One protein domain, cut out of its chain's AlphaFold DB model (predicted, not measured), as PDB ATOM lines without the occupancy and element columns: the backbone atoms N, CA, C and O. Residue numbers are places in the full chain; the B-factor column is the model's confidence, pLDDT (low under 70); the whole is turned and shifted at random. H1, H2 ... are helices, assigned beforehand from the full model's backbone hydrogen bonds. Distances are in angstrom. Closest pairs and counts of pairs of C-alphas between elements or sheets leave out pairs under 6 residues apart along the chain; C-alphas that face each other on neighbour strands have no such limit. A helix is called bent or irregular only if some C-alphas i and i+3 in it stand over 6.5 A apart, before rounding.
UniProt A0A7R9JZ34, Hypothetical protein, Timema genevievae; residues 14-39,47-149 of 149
ATOM      1  N   LEU A  14      24.476  19.178 -17.559       80.38
ATOM      2  CA  LEU A  14      24.626  18.222 -16.463       80.38
ATOM      3  C   LEU A  14      23.984  16.872 -16.803       80.38
ATOM      4  O   LEU A  14      24.647  15.852 -16.666       80.38
ATOM      5  N   CYS A  15      22.754  16.847 -17.328       81.56
ATOM      6  CA  CYS A  15      22.089  15.596 -17.717       81.56
ATOM      7  C   CYS A  15      22.894  14.813 -18.763       81.56
ATOM      8  O   CYS A  15      22.968  13.585 -18.704       81.56
ATOM      9  N   LYS A  16      23.514  15.516 -19.721       83.75
ATOM     10  CA  LYS A  16      24.393  14.896 -20.725       83.75
ATOM     11  C   LYS A  16      25.664  14.342 -20.090       83.75
ATOM     12  O   LYS A  16      26.045  13.217 -20.400       83.75
ATOM     13  N   LEU A  17      26.289  15.108 -19.195       85.50
ATOM     14  CA  LEU A  17      27.493  14.693 -18.479       85.50
ATOM     15  C   LEU A  17      27.216  13.475 -17.587       85.50
ATOM     16  O   LEU A  17      27.963  12.504 -17.627       85.50
ATOM     17  N   GLU A  18      26.116  13.479 -16.838       84.12
ATOM     18  CA  GLU A  18      25.681  12.338 -16.032       84.12
ATOM     19  C   GLU A  18      25.394  11.118 -16.900       84.12
ATOM     20  O   GLU A  18      25.886  10.035 -16.602       84.12
ATOM     21  N   ALA A  19      24.666  11.275 -18.007       86.12
ATOM     22  CA  ALA A  19      24.428  10.169 -18.928       86.12
ATOM     23  C   ALA A  19      25.742   9.612 -19.500       86.12
ATOM     24  O   ALA A  19      25.917   8.398 -19.549       86.12
ATOM     25  N   GLN A  20      26.684  10.473 -19.887       89.12
ATOM     26  CA  GLN A  20      27.978  10.068 -20.437       89.12
ATOM     27  C   GLN A  20      28.849   9.331 -19.411       89.12
ATOM     28  O   GLN A  20      29.526   8.362 -19.754       89.12
ATOM     29  N   GLU A  21      28.843   9.792 -18.164       89.94
ATOM     30  CA  GLU A  21      29.770   9.339 -17.129       89.94
ATOM     31  C   GLU A  21      29.203   8.197 -16.271       89.94
ATOM     32  O   GLU A  21      29.934   7.271 -15.926       89.94
ATOM     33  N   TRP A  22      27.904   8.221 -15.947       90.81
ATOM     34  CA  TRP A  22      27.259   7.221 -15.088       90.81
ATOM     35  C   TRP A  22      26.648   6.043 -15.844       90.81
ATOM     36  O   TRP A  22      26.688   4.933 -15.308       90.81
ATOM     37  N   GLN A  23      26.111   6.215 -17.061       89.81
ATOM     38  CA  GLN A  23      25.482   5.076 -17.752       89.81
ATOM     39  C   GLN A  23      26.424   3.912 -18.036       89.81
ATOM     40  O   GLN A  23      26.000   2.777 -17.819       89.81
ATOM     41  N   PRO A  24      27.680   4.126 -18.466       93.19
ATOM     42  CA  PRO A  24      28.608   3.015 -18.655       93.19
ATOM     43  C   PRO A  24      28.842   2.232 -17.358       93.19
ATOM     44  O   PRO A  24      28.903   1.005 -17.376       93.19
ATOM     45  N   ILE A  25      28.900   2.937 -16.224       94.25
ATOM     46  CA  ILE A  25      29.108   2.334 -14.905       94.25
ATOM     47  C   ILE A  25      27.886   1.529 -14.476       94.25
ATOM     48  O   ILE A  25      28.029   0.416 -13.969       94.25
ATOM     49  N   LEU A  26      26.686   2.071 -14.691       92.56
ATOM     50  CA  LEU A  26      25.444   1.378 -14.370       92.56
ATOM     51  C   LEU A  26      25.246   0.146 -15.260       92.56
ATOM     52  O   LEU A  26      24.890  -0.912 -14.751       92.56
ATOM     53  N   ALA A  27      25.527   0.263 -16.559       93.06
ATOM     54  CA  ALA A  27      25.447  -0.847 -17.503       93.06
ATOM     55  C   ALA A  27      26.399  -1.982 -17.107       93.06
ATOM     56  O   ALA A  27      25.959  -3.123 -16.960       93.06
ATOM     57  N   TRP A  28      27.668  -1.654 -16.841       96.00
ATOM     58  CA  TRP A  28      28.645  -2.631 -16.370       96.00
ATOM     59  C   TRP A  28      28.212  -3.277 -15.049       96.00
ATOM     60  O   TRP A  28      28.316  -4.490 -14.894       96.00
ATOM     61  N   PHE A  29      27.682  -2.495 -14.104       95.62
ATOM     62  CA  PHE A  29      27.211  -3.013 -12.820       95.62
ATOM     63  C   PHE A  29      26.039  -3.991 -12.987       95.62
ATOM     64  O   PHE A  29      26.043  -5.078 -12.406       95.62
ATOM     65  N   CYS A  30      25.045  -3.620 -13.796       94.69
ATOM     66  CA  CYS A  30      23.893  -4.466 -14.097       94.69
ATOM     67  C   CYS A  30      24.318  -5.787 -14.746       94.69
ATOM     68  O   CYS A  30      23.842  -6.846 -14.335       94.69
ATOM     69  N   GLU A  31      25.260  -5.743 -15.692       96.31
ATOM     70  CA  GLU A  31      25.827  -6.935 -16.330       96.31
ATOM     71  C   GLU A  31      26.623  -7.792 -15.334       96.31
ATOM     72  O   GLU A  31      26.368  -8.989 -15.191       96.31
ATOM     73  N   ARG A  32      27.541  -7.177 -14.577       95.69
ATOM     74  CA  ARG A  32      28.438  -7.853 -13.629       95.69
ATOM     75  C   ARG A  32      27.690  -8.629 -12.551       95.69
ATOM     76  O   ARG A  32      28.100  -9.740 -12.206       95.69
ATOM     77  N   TYR A  33      26.645  -8.022 -11.992       94.19
ATOM     78  CA  TYR A  33      25.875  -8.590 -10.885       94.19
ATOM     79  C   TYR A  33      24.588  -9.278 -11.342       94.19
ATOM     80  O   TYR A  33      23.882  -9.828 -10.501       94.19
ATOM     81  N   ASN A  34      24.295  -9.276 -12.647       94.31
ATOM     82  CA  ASN A  34      23.046  -9.773 -13.218       94.31
ATOM     83  C   ASN A  34      21.813  -9.171 -12.517       94.31
ATOM     84  O   ASN A  34      20.929  -9.880 -12.034       94.31
ATOM     85  N   VAL A  35      21.796  -7.842 -12.406       93.94
ATOM     86  CA  VAL A  35      20.716  -7.073 -11.776       93.94
ATOM     87  C   VAL A  35      20.121  -6.077 -12.758       93.94
ATOM     88  O   VAL A  35      20.731  -5.734 -13.765       93.94
ATOM     89  N   GLN A  36      18.922  -5.593 -12.449       89.81
ATOM     90  CA  GLN A  36      18.270  -4.522 -13.197       89.81
ATOM     91  C   GLN A  36      18.109  -3.315 -12.273       89.81
ATOM     92  O   GLN A  36      17.463  -3.406 -11.221       89.81
ATOM     93  N   ILE A  37      18.750  -2.207 -12.644       87.88
ATOM     94  CA  ILE A  37      18.661  -0.912 -11.970       87.88
ATOM     95  C   ILE A  37      18.489   0.147 -13.052       87.88
ATOM     96  O   ILE A  37      19.308   0.251 -13.962       87.88
ATOM     97  N   GLU A  38      17.431   0.939 -12.932       80.31
ATOM     98  CA  GLU A  38      17.168   2.070 -13.815       80.31
ATOM     99  C   GLU A  38      17.677   3.368 -13.178       80.31
ATOM    100  O   GLU A  38      17.657   3.528 -11.955       80.31
ATOM    101  N   SER A  39      18.122   4.319 -14.000       75.44
ATOM    102  CA  SER A  39      18.357   5.695 -13.550       75.44
ATOM    103  C   SER A  39      17.020   6.357 -13.215       75.44
ATOM    104  O   SER A  39      16.074   6.213 -13.992       75.44
ATOM    105  N   GLN A  47      12.799   2.587  -8.281       79.12
ATOM    106  CA  GLN A  47      12.272   1.430  -7.564       79.12
ATOM    107  C   GLN A  47      13.193   0.225  -7.785       79.12
ATOM    108  O   GLN A  47      13.174  -0.415  -8.831       79.12
ATOM    109  N   ILE A  48      14.007  -0.104  -6.781       87.31
ATOM    110  CA  ILE A  48      14.872  -1.288  -6.828       87.31
ATOM    111  C   ILE A  48      14.053  -2.532  -6.467       87.31
ATOM    112  O   ILE A  48      13.532  -2.633  -5.346       87.31
ATOM    113  N   SER A  49      13.991  -3.494  -7.393       90.44
ATOM    114  CA  SER A  49      13.278  -4.762  -7.211       90.44
ATOM    115  C   SER A  49      13.812  -5.561  -6.012       90.44
ATOM    116  O   SER A  49      14.983  -5.465  -5.624       90.44
ATOM    117  N   GLN A  50      12.951  -6.382  -5.402       91.62
ATOM    118  CA  GLN A  50      13.378  -7.260  -4.304       91.62
ATOM    119  C   GLN A  50      14.390  -8.314  -4.763       91.62
ATOM    120  O   GLN A  50      15.250  -8.720  -3.981       91.62
ATOM    121  N   GLU A  51      14.321  -8.719  -6.029       93.44
ATOM    122  CA  GLU A  51      15.286  -9.617  -6.653       93.44
ATOM    123  C   GLU A  51      16.689  -9.000  -6.675       93.44
ATOM    124  O   GLU A  51      17.610  -9.585  -6.105       93.44
ATOM    125  N   THR A  52      16.833  -7.774  -7.195       92.38
ATOM    126  CA  THR A  52      18.108  -7.038  -7.198       92.38
ATOM    127  C   THR A  52      18.673  -6.904  -5.781       92.38
ATOM    128  O   THR A  52      19.847  -7.192  -5.541       92.38
ATOM    129  N   LYS A  53      17.834  -6.549  -4.796       92.44
ATOM    130  CA  LYS A  53      18.263  -6.465  -3.386       92.44
ATOM    131  C   LYS A  53      18.728  -7.814  -2.838       92.44
ATOM    132  O   LYS A  53      19.687  -7.855  -2.071       92.44
ATOM    133  N   SER A  54      18.058  -8.904  -3.202       94.25
ATOM    134  CA  SER A  54      18.416 -10.262  -2.780       94.25
ATOM    135  C   SER A  54      19.759 -10.700  -3.366       94.25
ATOM    136  O   SER A  54      20.601 -11.209  -2.628       94.25
ATOM    137  N   ILE A  55      19.993 -10.439  -4.655       95.25
ATOM    138  CA  ILE A  55      21.256 -10.744  -5.342       95.25
ATOM    139  C   ILE A  55      22.415  -9.987  -4.687       95.25
ATOM    140  O   ILE A  55      23.388 -10.607  -4.255       95.25
ATOM    141  N   LEU A  56      22.280  -8.668  -4.518       93.81
ATOM    142  CA  LEU A  56      23.319  -7.846  -3.893       93.81
ATOM    143  C   LEU A  56      23.543  -8.219  -2.423       93.81
ATOM    144  O   LEU A  56      24.683  -8.260  -1.965       93.81
ATOM    145  N   ARG A  57      22.480  -8.551  -1.679       93.94
ATOM    146  CA  ARG A  57      22.606  -9.032  -0.296       93.94
ATOM    147  C   ARG A  57      23.380 -10.345  -0.237       93.94
ATOM    148  O   ARG A  57      24.289 -10.446   0.578       93.94
ATOM    149  N   LYS A  58      23.051 -11.323  -1.086       93.94
ATOM    150  CA  LYS A  58      23.778 -12.599  -1.160       93.94
ATOM    151  C   LYS A  58      25.244 -12.384  -1.523       93.94
ATOM    152  O   LYS A  58      26.105 -12.999  -0.904       93.94
ATOM    153  N   HIS A  59      25.521 -11.482  -2.468       92.94
ATOM    154  CA  HIS A  59      26.885 -11.105  -2.826       92.94
ATOM    155  C   HIS A  59      27.638 -10.525  -1.623       92.94
ATOM    156  O   HIS A  59      28.700 -11.013  -1.278       92.94
ATOM    157  N   LEU A  60      27.075  -9.543  -0.915       91.19
ATOM    158  CA  LEU A  60      27.720  -8.971   0.273       91.19
ATOM    159  C   LEU A  60      27.875  -9.991   1.417       91.19
ATOM    160  O   LEU A  60      28.852  -9.941   2.157       91.19
ATOM    161  N   GLN A  61      26.946 -10.939   1.552       91.06
ATOM    162  CA  GLN A  61      27.003 -12.005   2.558       91.06
ATOM    163  C   GLN A  61      28.075 -13.063   2.286       91.06
ATOM    164  O   GLN A  61      28.439 -13.782   3.214       91.06
ATOM    165  N   SER A  62      28.592 -13.173   1.057       90.25
ATOM    166  CA  SER A  62      29.706 -14.085   0.771       90.25
ATOM    167  C   SER A  62      31.048 -13.563   1.288       90.25
ATOM    168  O   SER A  62      32.030 -14.301   1.287       90.25
ATOM    169  N   TYR A  63      31.115 -12.300   1.711       88.75
ATOM    170  CA  TYR A  63      32.319 -11.704   2.274       88.75
ATOM    171  C   TYR A  63      32.429 -11.963   3.775       88.75
ATOM    172  O   TYR A  63      31.439 -12.145   4.483       88.75
ATOM    173  N   SER A  64      33.660 -11.908   4.289       89.75
ATOM    174  CA  SER A  64      33.884 -11.908   5.732       89.75
ATOM    175  C   SER A  64      33.232 -10.692   6.401       89.75
ATOM    176  O   SER A  64      33.094  -9.629   5.794       89.75
ATOM    177  N   LEU A  65      32.904 -10.817   7.690       88.75
ATOM    178  CA  LEU A  65      32.345  -9.715   8.481       88.75
ATOM    179  C   LEU A  65      33.216  -8.445   8.406       88.75
ATOM    180  O   LEU A  65      32.696  -7.342   8.267       88.75
ATOM    181  N   TRP A  66      34.544  -8.606   8.418       87.69
ATOM    182  CA  TRP A  66      35.499  -7.505   8.261       87.69
ATOM    183  C   TRP A  66      35.371  -6.795   6.914       87.69
ATOM    184  O   TRP A  66      35.362  -5.566   6.862       87.69
ATOM    185  N   ALA A  67      35.227  -7.554   5.827       89.75
ATOM    186  CA  ALA A  67      35.015  -6.977   4.508       89.75
ATOM    187  C   ALA A  67      33.651  -6.271   4.412       89.75
ATOM    188  O   ALA A  67      33.580  -5.168   3.882       89.75
ATOM    189  N   VAL A  68      32.588  -6.820   5.008       90.88
ATOM    190  CA  VAL A  68      31.279  -6.140   5.075       90.88
ATOM    191  C   VAL A  68      31.371  -4.801   5.823       90.88
ATOM    192  O   VAL A  68      30.807  -3.806   5.367       90.88
ATOM    193  N   HIS A  69      32.131  -4.730   6.921       89.94
ATOM    194  CA  HIS A  69      32.404  -3.458   7.601       89.94
ATOM    195  C   HIS A  69      33.179  -2.472   6.718       89.94
ATOM    196  O   HIS A  69      32.829  -1.292   6.679       89.94
ATOM    197  N   GLY A  70      34.181  -2.949   5.972       91.56
ATOM    198  CA  GLY A  70      34.916  -2.127   5.008       91.56
ATOM    199  C   GLY A  70      34.006  -1.555   3.919       91.56
ATOM    200  O   GLY A  70      34.067  -0.357   3.641       91.56
ATOM    201  N   PHE A  71      33.095  -2.369   3.373       92.88
ATOM    202  CA  PHE A  71      32.065  -1.893   2.447       92.88
ATOM    203  C   PHE A  71      31.183  -0.822   3.085       92.88
ATOM    204  O   PHE A  71      30.951   0.206   2.462       92.88
ATOM    205  N   SER A  72      30.722  -1.020   4.323       91.94
ATOM    206  CA  SER A  72      29.884  -0.031   5.008       91.94
ATOM    207  C   SER A  72      30.582   1.321   5.142       91.94
ATOM    208  O   SER A  72      29.947   2.349   4.923       91.94
ATOM    209  N   PHE A  73      31.874   1.332   5.479       91.81
ATOM    210  CA  PHE A  73      32.634   2.574   5.597       91.81
ATOM    211  C   PHE A  73      32.854   3.227   4.225       91.81
ATOM    212  O   PHE A  73      32.581   4.414   4.068       91.81
ATOM    213  N   ALA A  74      33.267   2.451   3.218       92.81
ATOM    214  CA  ALA A  74      33.494   2.947   1.860       92.81
ATOM    215  C   ALA A  74      32.211   3.538   1.245       92.81
ATOM    216  O   ALA A  74      32.226   4.640   0.688       92.81
ATOM    217  N   VAL A  75      31.084   2.838   1.420       93.69
ATOM    218  CA  VAL A  75      29.762   3.325   1.024       93.69
ATOM    219  C   VAL A  75      29.399   4.574   1.803       93.69
ATOM    220  O   VAL A  75      28.872   5.485   1.194       93.69
ATOM    221  N   GLU A  76      29.684   4.689   3.098       90.44
ATOM    222  CA  GLU A  76      29.380   5.923   3.834       90.44
ATOM    223  C   GLU A  76      30.219   7.117   3.343       90.44
ATOM    224  O   GLU A  76      29.703   8.235   3.298       90.44
ATOM    225  N   THR A  77      31.466   6.893   2.901       89.62
ATOM    226  CA  THR A  77      32.358   7.951   2.392       89.62
ATOM    227  C   THR A  77      31.852   8.578   1.092       89.62
ATOM    228  O   THR A  77      31.703   9.794   1.023       89.62
ATOM    229  N   ILE A  78      31.573   7.770   0.061       90.25
ATOM    230  CA  ILE A  78      31.135   8.270  -1.264       90.25
ATOM    231  C   ILE A  78      29.625   8.127  -1.492       90.25
ATOM    232  O   ILE A  78      29.113   8.354  -2.587       90.25
ATOM    233  N   LYS A  79      28.914   7.672  -0.459       90.94
ATOM    234  CA  LYS A  79      27.478   7.375  -0.396       90.94
ATOM    235  C   LYS A  79      26.994   6.274  -1.355       90.94
ATOM    236  O   LYS A  79      25.885   5.789  -1.180       90.94
ATOM    237  N   SER A  80      27.781   5.813  -2.329       92.25
ATOM    238  CA  SER A  80      27.322   4.914  -3.402       92.25
ATOM    239  C   SER A  80      27.827   3.482  -3.280       92.25
ATOM    240  O   SER A  80      29.025   3.223  -3.407       92.25
ATOM    241  N   LEU A  81      26.897   2.528  -3.136       93.38
ATOM    242  CA  LEU A  81      27.207   1.096  -3.206       93.38
ATOM    243  C   LEU A  81      27.659   0.671  -4.607       93.38
ATOM    244  O   LEU A  81      28.601  -0.105  -4.714       93.38
ATOM    245  N   ILE A  82      27.036   1.208  -5.662       94.81
ATOM    246  CA  ILE A  82      27.382   0.890  -7.057       94.81
ATOM    247  C   ILE A  82      28.843   1.261  -7.325       94.81
ATOM    248  O   ILE A  82      29.636   0.402  -7.697       94.81
ATOM    249  N   LEU A  83      29.231   2.512  -7.049       95.50
ATOM    250  CA  LEU A  83      30.607   2.972  -7.268       95.50
ATOM    251  C   LEU A  83      31.611   2.233  -6.378       95.50
ATOM    252  O   LEU A  83      32.707   1.914  -6.832       95.50
ATOM    253  N   THR A  84      31.232   1.932  -5.130       95.25
ATOM    254  CA  THR A  84      32.081   1.155  -4.216       95.25
ATOM    255  C   THR A  84      32.365  -0.228  -4.792       95.25
ATOM    256  O   THR A  84      33.524  -0.621  -4.882       95.25
ATOM    257  N   LEU A  85      31.334  -0.947  -5.237       94.94
ATOM    258  CA  LEU A  85      31.478  -2.278  -5.823       94.94
ATOM    259  C   LEU A  85      32.258  -2.246  -7.144       94.94
ATOM    260  O   LEU A  85      33.178  -3.041  -7.307       94.94
ATOM    261  N   CYS A  86      32.003  -1.276  -8.028       95.19
ATOM    262  CA  CYS A  86      32.804  -1.080  -9.242       95.19
ATOM    263  C   CYS A  86      34.288  -0.822  -8.925       95.19
ATOM    264  O   CYS A  86      35.169  -1.316  -9.625       95.19
ATOM    265  N   CYS A  87      34.586  -0.063  -7.867       94.88
ATOM    266  CA  CYS A  87      35.961   0.185  -7.431       94.88
ATOM    267  C   CYS A  87      36.605  -1.069  -6.815       94.88
ATOM    268  O   CYS A  87      37.788  -1.345  -7.029       94.88
ATOM    269  N   VAL A  88      35.839  -1.849  -6.051       93.31
ATOM    270  CA  VAL A  88      36.307  -3.094  -5.426       93.31
ATOM    271  C   VAL A  88      36.595  -4.175  -6.473       93.31
ATOM    272  O   VAL A  88      37.656  -4.791  -6.415       93.31
ATOM    273  N   ASP A  89      35.736  -4.320  -7.484       93.19
ATOM    274  CA  ASP A  89      35.959  -5.175  -8.663       93.19
ATOM    275  C   ASP A  89      37.015  -4.606  -9.637       93.19
ATOM    276  O   ASP A  89      37.276  -5.196 -10.684       93.19
ATOM    277  N   ARG A  90      37.648  -3.470  -9.305       93.81
ATOM    278  CA  ARG A  90      38.684  -2.798 -10.113       93.81
ATOM    279  C   ARG A  90      38.206  -2.359 -11.505       93.81
ATOM    280  O   ARG A  90      39.027  -2.160 -12.397       93.81
ATOM    281  N   HIS A  91      36.900  -2.173 -11.692       96.06
ATOM    282  CA  HIS A  91      36.330  -1.623 -12.922       96.06
ATOM    283  C   HIS A  91      36.621  -0.124 -13.070       96.06
ATOM    284  O   HIS A  91      36.896   0.356 -14.167       96.06
ATOM    285  N   ILE A  92      36.604   0.610 -11.952       95.56
ATOM    286  CA  ILE A  92      36.968   2.031 -11.893       95.56
ATOM    287  C   ILE A  92      38.030   2.283 -10.825       95.56
ATOM    288  O   ILE A  92      38.149   1.527  -9.861       95.56
ATOM    289  N   SER A  93      38.796   3.363 -10.991       94.25
ATOM    290  CA  SER A  93      39.769   3.795  -9.985       94.25
ATOM    291  C   SER A  93      39.093   4.483  -8.794       94.25
ATOM    292  O   SER A  93      37.949   4.941  -8.882       94.25
ATOM    293  N   VAL A  94      39.831   4.600  -7.688       93.06
ATOM    294  CA  VAL A  94      39.405   5.322  -6.476       93.06
ATOM    295  C   VAL A  94      39.084   6.783  -6.816       93.06
ATOM    296  O   VAL A  94      38.041   7.300  -6.421       93.06
ATOM    297  N   GLU A  95      39.936   7.432  -7.609       90.25
ATOM    298  CA  GLU A  95      39.765   8.814  -8.063       90.25
ATOM    299  C   GLU A  95      38.498   8.966  -8.902       90.25
ATOM    300  O   GLU A  95      37.735   9.912  -8.701       90.25
ATOM    301  N   LYS A  96      38.247   8.021  -9.818       90.62
ATOM    302  CA  LYS A  96      37.052   8.043 -10.665       90.62
ATOM    303  C   LYS A  96      35.784   7.851  -9.837       90.62
ATOM    304  O   LYS A  96      34.815   8.567 -10.065       90.62
ATOM    305  N   ALA A  97      35.791   6.941  -8.864       92.44
ATOM    306  CA  ALA A  97      34.660   6.731  -7.962       92.44
ATOM    307  C   ALA A  97      34.351   7.986  -7.129       92.44
ATOM    308  O   ALA A  97      33.197   8.409  -7.056       92.44
ATOM    309  N   VAL A  98      35.377   8.626  -6.556       90.56
ATOM    310  CA  VAL A  98      35.208   9.872  -5.792       90.56
ATOM    311  C   VAL A  98      34.675  10.986  -6.691       90.56
ATOM    312  O   VAL A  98      33.687  11.622  -6.330       90.56
ATOM    313  N   PHE A  99      35.247  11.164  -7.885       88.50
ATOM    314  CA  PHE A  99      34.777  12.149  -8.863       88.50
ATOM    315  C   PHE A  99      33.305  11.934  -9.246       88.50
ATOM    316  O   PHE A  99      32.494  12.847  -9.121       88.50
ATOM    317  N   LEU A 100      32.932  10.712  -9.643       89.81
ATOM    318  CA  LEU A 100      31.563  10.381 -10.055       89.81
ATOM    319  C   LEU A 100      30.546  10.582  -8.934       89.81
ATOM    320  O   LEU A 100      29.434  11.039  -9.193       89.81
ATOM    321  N   SER A 101      30.921  10.283  -7.688       90.56
ATOM    322  CA  SER A 101      30.027  10.451  -6.535       90.56
ATOM    323  C   SER A 101      29.625  11.906  -6.281       90.56
ATOM    324  O   SER A 101      28.677  12.157  -5.535       90.56
ATOM    325  N   ARG A 102      30.357  12.851  -6.878       86.31
ATOM    326  CA  ARG A 102      30.297  14.296  -6.651       86.31
ATOM    327  C   ARG A 102      30.063  15.105  -7.932       86.31
ATOM    328  O   ARG A 102      30.130  16.328  -7.903       86.31
ATOM    329  N   LEU A 103      29.797  14.428  -9.049       86.50
ATOM    330  CA  LEU A 103      29.729  15.023 -10.385       86.50
ATOM    331  C   LEU A 103      28.797  16.245 -10.449       86.50
ATOM    332  O   LEU A 103      29.181  17.287 -10.974       86.50
ATOM    333  N   GLU A 104      27.603  16.127  -9.867       84.12
ATOM    334  CA  GLU A 104      26.618  17.209  -9.786       84.12
ATOM    335  C   GLU A 104      27.115  18.398  -8.949       84.12
ATOM    336  O   GLU A 104      27.012  19.545  -9.383       84.12
ATOM    337  N   GLU A 105      27.688  18.141  -7.769       84.25
ATOM    338  CA  GLU A 105      28.211  19.191  -6.884       84.25
ATOM    339  C   GLU A 105      29.357  19.963  -7.537       84.25
ATOM    340  O   GLU A 105      29.401  21.190  -7.448       84.25
ATOM    341  N   GLU A 106      30.261  19.262  -8.226       81.00
ATOM    342  CA  GLU A 106      31.348  19.906  -8.961       81.00
ATOM    343  C   GLU A 106      30.797  20.769 -10.100       81.00
ATOM    344  O   GLU A 106      31.189  21.925 -10.232       81.00
ATOM    345  N   PHE A 107      29.836  20.250 -10.871       82.44
ATOM    346  CA  PHE A 107      29.210  20.994 -11.963       82.44
ATOM    347  C   PHE A 107      28.534  22.286 -11.472       82.44
ATOM    348  O   PHE A 107      28.668  23.342 -12.098       82.44
ATOM    349  N   GLN A 108      27.831  22.216 -10.337       81.12
ATOM    350  CA  GLN A 108      27.197  23.377  -9.709       81.12
ATOM    351  C   GLN A 108      28.234  24.367  -9.160       81.12
ATOM    352  O   GLN A 108      28.055  25.578  -9.295       81.12
ATOM    353  N   ALA A 109      29.337  23.876  -8.586       80.62
ATOM    354  CA  ALA A 109      30.393  24.709  -8.014       80.62
ATOM    355  C   ALA A 109      31.221  25.462  -9.068       80.62
ATOM    356  O   ALA A 109      31.644  26.591  -8.813       80.62
ATOM    357  N   THR A 110      31.462  24.864 -10.239       76.94
ATOM    358  CA  THR A 110      32.231  25.493 -11.330       76.94
ATOM    359  C   THR A 110      31.366  26.325 -12.277       76.94
ATOM    360  O   THR A 110      31.894  27.014 -13.147       76.94
ATOM    361  N   GLY A 111      30.036  26.292 -12.131       71.19
ATOM    362  CA  GLY A 111      29.120  26.975 -13.047       71.19
ATOM    363  C   GLY A 111      29.101  26.346 -14.447       71.19
ATOM    364  O   GLY A 111      28.946  27.056 -15.443       71.19
ATOM    365  N   GLY A 112      29.288  25.024 -14.528       67.88
ATOM    366  CA  GLY A 112      29.321  24.248 -15.768       67.88
ATOM    367  C   GLY A 112      30.726  23.963 -16.315       67.88
ATOM    368  O   GLY A 112      31.741  24.213 -15.666       67.88
ATOM    369  N   VAL A 113      30.780  23.419 -17.538       60.62
ATOM    370  CA  VAL A 113      31.993  22.847 -18.168       60.62
ATOM    371  C   VAL A 113      33.070  23.899 -18.506       60.62
ATOM    372  O   VAL A 113      34.214  23.541 -18.766       60.62
ATOM    373  N   SER A 114      32.741  25.198 -18.506       52.47
ATOM    374  CA  SER A 114      33.602  26.230 -19.116       52.47
ATOM    375  C   SER A 114      34.361  27.172 -18.174       52.47
ATOM    376  O   SER A 114      35.128  27.988 -18.678       52.47
ATOM    377  N   ASN A 115      34.237  27.084 -16.843       47.28
ATOM    378  CA  ASN A 115      34.797  28.128 -15.973       47.28
ATOM    379  C   ASN A 115      35.727  27.623 -14.858       47.28
ATOM    380  O   ASN A 115      35.296  27.045 -13.867       47.28
ATOM    381  N   GLY A 116      36.999  28.019 -14.969       50.47
ATOM    382  CA  GLY A 116      37.798  28.456 -13.821       50.47
ATOM    383  C   GLY A 116      38.660  27.415 -13.087       50.47
ATOM    384  O   GLY A 116      38.533  26.211 -13.292       50.47
ATOM    385  N   PRO A 117      39.603  27.892 -12.245       51.34
ATOM    386  CA  PRO A 117      40.520  27.049 -11.486       51.34
ATOM    387  C   PRO A 117      39.771  26.175 -10.473       51.34
ATOM    388  O   PRO A 117      38.671  26.508 -10.045       51.34
ATOM    389  N   MET A 118      40.423  25.082 -10.064       53.00
ATOM    390  CA  MET A 118      39.915  24.058  -9.143       53.00
ATOM    391  C   MET A 118      39.043  24.640  -8.014       53.00
ATOM    392  O   MET A 118      39.535  25.406  -7.175       53.00
ATOM    393  N   SER A 119      37.760  24.268  -8.008       65.62
ATOM    394  CA  SER A 119      36.765  24.735  -7.041       65.62
ATOM    395  C   SER A 119      37.155  24.343  -5.602       65.62
ATOM    396  O   SER A 119      37.919  23.397  -5.373       65.62
ATOM    397  N   SER A 120      36.639  25.055  -4.589       63.47
ATOM    398  CA  SER A 120      36.804  24.658  -3.173       63.47
ATOM    399  C   SER A 120      36.301  23.234  -2.915       63.47
ATOM    400  O   SER A 120      36.839  22.517  -2.078       63.47
ATOM    401  N   VAL A 121      35.308  22.828  -3.696       67.62
ATOM    402  CA  VAL A 121      34.673  21.520  -3.703       67.62
ATOM    403  C   VAL A 121      35.665  20.439  -4.175       67.62
ATOM    404  O   VAL A 121      35.955  19.500  -3.433       67.62
ATOM    405  N   SER A 122      36.366  20.672  -5.287       69.81
ATOM    406  CA  SER A 122      37.453  19.806  -5.765       69.81
ATOM    407  C   SER A 122      38.637  19.675  -4.789       69.81
ATOM    408  O   SER A 122      39.269  18.617  -4.697       69.81
ATOM    409  N   LYS A 123      38.942  20.723  -4.006       73.31
ATOM    410  CA  LYS A 123      39.977  20.651  -2.954       73.31
ATOM    411  C   LYS A 123      39.575  19.711  -1.821       73.31
ATOM    412  O   LYS A 123      40.380  18.858  -1.450       73.31
ATOM    413  N   ILE A 124      38.342  19.832  -1.329       76.50
ATOM    414  CA  ILE A 124      37.781  18.953  -0.293       76.50
ATOM    415  C   ILE A 124      37.807  17.494  -0.772       76.50
ATOM    416  O   ILE A 124      38.165  16.589  -0.019       76.50
ATOM    417  N   TYR A 125      37.529  17.246  -2.054       76.56
ATOM    418  CA  TYR A 125      37.585  15.893  -2.613       76.56
ATOM    419  C   TYR A 125      38.979  15.282  -2.553       76.56
ATOM    420  O   TYR A 125      39.125  14.128  -2.154       76.56
ATOM    421  N   LYS A 126      40.006  16.055  -2.914       77.12
ATOM    422  CA  LYS A 126      41.393  15.576  -2.886       77.12
ATOM    423  C   LYS A 126      41.947  15.448  -1.468       77.12
ATOM    424  O   LYS A 126      42.742  14.543  -1.235       77.12
ATOM    425  N   GLN A 127      41.569  16.343  -0.554       81.94
ATOM    426  CA  GLN A 127      42.124  16.374   0.804       81.94
ATOM    427  C   GLN A 127      41.412  15.443   1.781       81.94
ATOM    428  O   GLN A 127      42.092  14.810   2.582       81.94
ATOM    429  N   ASP A 128      40.089  15.309   1.685       82.00
ATOM    430  CA  ASP A 128      39.316  14.590   2.694       82.00
ATOM    431  C   ASP A 128      38.786  13.264   2.153       82.00
ATOM    432  O   ASP A 128      39.055  12.206   2.722       82.00
ATOM    433  N   PHE A 129      38.049  13.292   1.041       82.75
ATOM    434  CA  PHE A 129      37.300  12.119   0.575       82.75
ATOM    435  C   PHE A 129      38.176  11.070  -0.103       82.75
ATOM    436  O   PHE A 129      38.018   9.880   0.160       82.75
ATOM    437  N   LEU A 130      39.113  11.495  -0.952       86.31
ATOM    438  CA  LEU A 130      40.022  10.593  -1.651       86.31
ATOM    439  C   LEU A 130      40.857   9.727  -0.688       86.31
ATOM    440  O   LEU A 130      40.822   8.503  -0.839       86.31
ATOM    441  N   PRO A 131      41.561  10.288   0.318       88.81
ATOM    442  CA  PRO A 131      42.318   9.466   1.258       88.81
ATOM    443  C   PRO A 131      41.414   8.589   2.130       88.81
ATOM    444  O   PRO A 131      41.747   7.423   2.349       88.81
ATOM    445  N   GLN A 132      40.253   9.093   2.570       88.38
ATOM    446  CA  GLN A 132      39.295   8.289   3.335       88.38
ATOM    447  C   GLN A 132      38.829   7.076   2.529       88.38
ATOM    448  O   GLN A 132      39.007   5.949   2.984       88.38
ATOM    449  N   PHE A 133      38.341   7.282   1.305       90.12
ATOM    450  CA  PHE A 133      37.845   6.197   0.461       90.12
ATOM    451  C   PHE A 133      38.962   5.214   0.075       90.12
ATOM    452  O   PHE A 133      38.786   4.000   0.179       90.12
ATOM    453  N   SER A 134      40.150   5.716  -0.280       89.00
ATOM    454  CA  SER A 134      41.327   4.884  -0.572       89.00
ATOM    455  C   SER A 134      41.696   3.963   0.601       89.00
ATOM    456  O   SER A 134      41.945   2.766   0.409       89.00
ATOM    457  N   SER A 135      41.660   4.496   1.830       88.12
ATOM    458  CA  SER A 135      41.958   3.730   3.045       88.12
ATOM    459  C   SER A 135      40.950   2.608   3.309       88.12
ATOM    460  O   SER A 135      41.314   1.577   3.865       88.12
ATOM    461  N   SER A 136      39.700   2.772   2.871       87.81
ATOM    462  CA  SER A 136      38.636   1.774   3.035       87.81
ATOM    463  C   SER A 136      38.682   0.690   1.967       87.81
ATOM    464  O   SER A 136      38.368  -0.467   2.240       87.81
ATOM    465  N   ILE A 137      39.082   1.056   0.749       89.50
ATOM    466  CA  ILE A 137      39.160   0.144  -0.394       89.50
ATOM    467  C   ILE A 137      40.390  -0.764  -0.306       89.50
ATOM    468  O   ILE A 137      40.297  -1.950  -0.627       89.50
ATOM    469  N   SER A 138      41.528  -0.252   0.171       87.88
ATOM    470  CA  SER A 138      42.789  -1.011   0.190       87.88
ATOM    471  C   SER A 138      42.691  -2.349   0.955       87.88
ATOM    472  O   SER A 138      43.077  -3.381   0.394       87.88
ATOM    473  N   PRO A 139      42.105  -2.411   2.171       85.88
ATOM    474  CA  PRO A 139      41.891  -3.674   2.879       85.88
ATOM    475  C   PRO A 139      40.933  -4.629   2.155       85.88
ATOM    476  O   PRO A 139      41.118  -5.844   2.218       85.88
ATOM    477  N   LEU A 140      39.926  -4.104   1.444       86.31
ATOM    478  CA  LEU A 140      38.981  -4.921   0.673       86.31
ATOM    479  C   LEU A 140      39.671  -5.593  -0.513       86.31
ATOM    480  O   LEU A 140      39.486  -6.790  -0.736       86.31
ATOM    481  N   HIS A 141      40.516  -4.855  -1.234       88.06
ATOM    482  CA  HIS A 141      41.328  -5.410  -2.318       88.06
ATOM    483  C   HIS A 141      42.288  -6.491  -1.821       88.06
ATOM    484  O   HIS A 141      42.443  -7.518  -2.485       88.06
ATOM    485  N   GLN A 142      42.908  -6.296  -0.653       84.56
ATOM    486  CA  GLN A 142      43.779  -7.304  -0.048       84.56
ATOM    487  C   GLN A 142      42.989  -8.550   0.376       84.56
ATOM    488  O   GLN A 142      43.405  -9.668   0.078       84.56
ATOM    489  N   HIS A 143      41.825  -8.370   1.009       82.69
ATOM    490  CA  HIS A 143      40.964  -9.481   1.413       82.69
ATOM    491  C   HIS A 143      40.509 -10.318   0.212       82.69
ATOM    492  O   HIS A 143      40.602 -11.541   0.251       82.69
ATOM    493  N   LEU A 144      40.079  -9.666  -0.870       79.50
ATOM    494  CA  LEU A 144      39.689 -10.337  -2.111       79.50
ATOM    495  C   LEU A 144      40.845 -11.086  -2.774       79.50
ATOM    496  O   LEU A 144      40.650 -12.181  -3.292       79.50
ATOM    497  N   SER A 145      42.050 -10.519  -2.739       79.81
ATOM    498  CA  SER A 145      43.240 -11.179  -3.288       79.81
ATOM    499  C   SER A 145      43.587 -12.455  -2.510       79.81
ATOM    500  O   SER A 145      44.004 -13.438  -3.108       79.81
ATOM    501  N   ASN A 146      43.350 -12.466  -1.194       75.19
ATOM    502  CA  ASN A 146      43.610 -13.622  -0.333       75.19
ATOM    503  C   ASN A 146      42.535 -14.722  -0.419       75.19
ATOM    504  O   ASN A 146      42.819 -15.846  -0.037       75.19
ATOM    505  N   GLN A 147      41.316 -14.410  -0.869       65.62
ATOM    506  CA  GLN A 147      40.235 -15.396  -1.064       65.62
ATOM    507  C   GLN A 147      40.349 -16.144  -2.403       65.62
ATOM    508  O   GLN A 147      39.771 -17.214  -2.562       65.62
ATOM    509  N   ASN A 148      41.061 -15.563  -3.374       58.97
ATOM    510  CA  ASN A 148      41.254 -16.125  -4.714       58.97
ATOM    511  C   ASN A 148      42.566 -16.931  -4.861       58.97
ATOM    512  O   ASN A 148      42.867 -17.372  -5.969       58.97
ATOM    513  N   ASN A 149      43.334 -17.094  -3.776       47.81
ATOM    514  CA  ASN A 149      44.551 -17.915  -3.670       47.81
ATOM    515  C   ASN A 149      44.291 -19.113  -2.753       47.81
ATOM    516  O   ASN A 149      44.869 -20.187  -3.027       47.81
TER     517      ASN A 149
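Overview. This is residues 14 to 39 and 47 to 149 of the 149 residues of the protein "Hypothetical protein" of Timema genevievae (UniProt A0A7R9JZ34). A short helical hairpin, H4 and H5, forms the middle of an elongated stack of helices, between the bent helix H1 on one side and, on the other, H3 side by side with H7b, the longer arm of the bent helix H7. At one end H2 crosses near H1b and H3; at the other, H6 fills the space between H1a and H7a. The printed part has 129 residues with seven named helices, H1 to H7 in order, no named strand, and the class is all helix. It is compact, with a radius of gyration of the C-alphas of 15.7 A, and spans 47 by 31 by 22 A.

Arrangement. H1, residues 14 to 33, was assigned as one helix by its hydrogen bonds but is bent, with C-alphas 21 and 24 6.6 A apart; its arms, H1a up to residue 21 and H1b from residue 24, stand at 49 degrees. H2, residues 50 to 61, is close to H1b but not clearly touching, the closest C-alphas being those of Tyr 33 and Leu 56, 7.5 A apart. H4, residues 81 to 88, touches H1b about perpendicular, at 82 degrees, closest at the C-alphas of Phe 29 and Cys 86, 6.9 A. H4 and H5, residues 94 to 101, form a hairpin at a shallow tilt of 14 degrees, with C-alphas 83 and 97 closest at 5.6 A. H6, residues 103 to 110, touches H1a, closest at C-alphas 14 and 107, 7.0 A. H7, residues 120 to 147, was likewise assigned as one helix but is bent, with C-alphas 127 and 130 6.6 A apart; H7a ends at residue 127, H7b begins at 130, and they stand at 39 degrees. H6 touches H7a, closest at C-alphas 106 and 121, 6.4 A. H3, residues 65 to 78, touches H7b at a shallow tilt of 28 degrees, opposite ways, closest at C-alphas 74 and 136, 5.4 A. Every O i to N i+4 pair is within hydrogen-bond range in H1a, H1b, H2, H3, H4, H5, H6 and H7a; in H7b 12 of 14 are.

Along the chain. H1a begins at C-alpha 14, (24.626, 18.222, -16.463). H1b is 14.2 A long, H2 16.0 A and H3 20.5 A. H7b, 26.0 A, ends at C-alpha 147, (40.235, -15.396, -1.064).

Size, cuts and confidence. The C-alphas farthest apart, of Asn 115 and Asn 149, are 48.6 A apart. Residues 40 to 46 are not printed, with 9.5 A between C-alphas 39 and 47. No link printed whole is long. pLDDT is under 70 at residues 112 to 122 and 147 to 149.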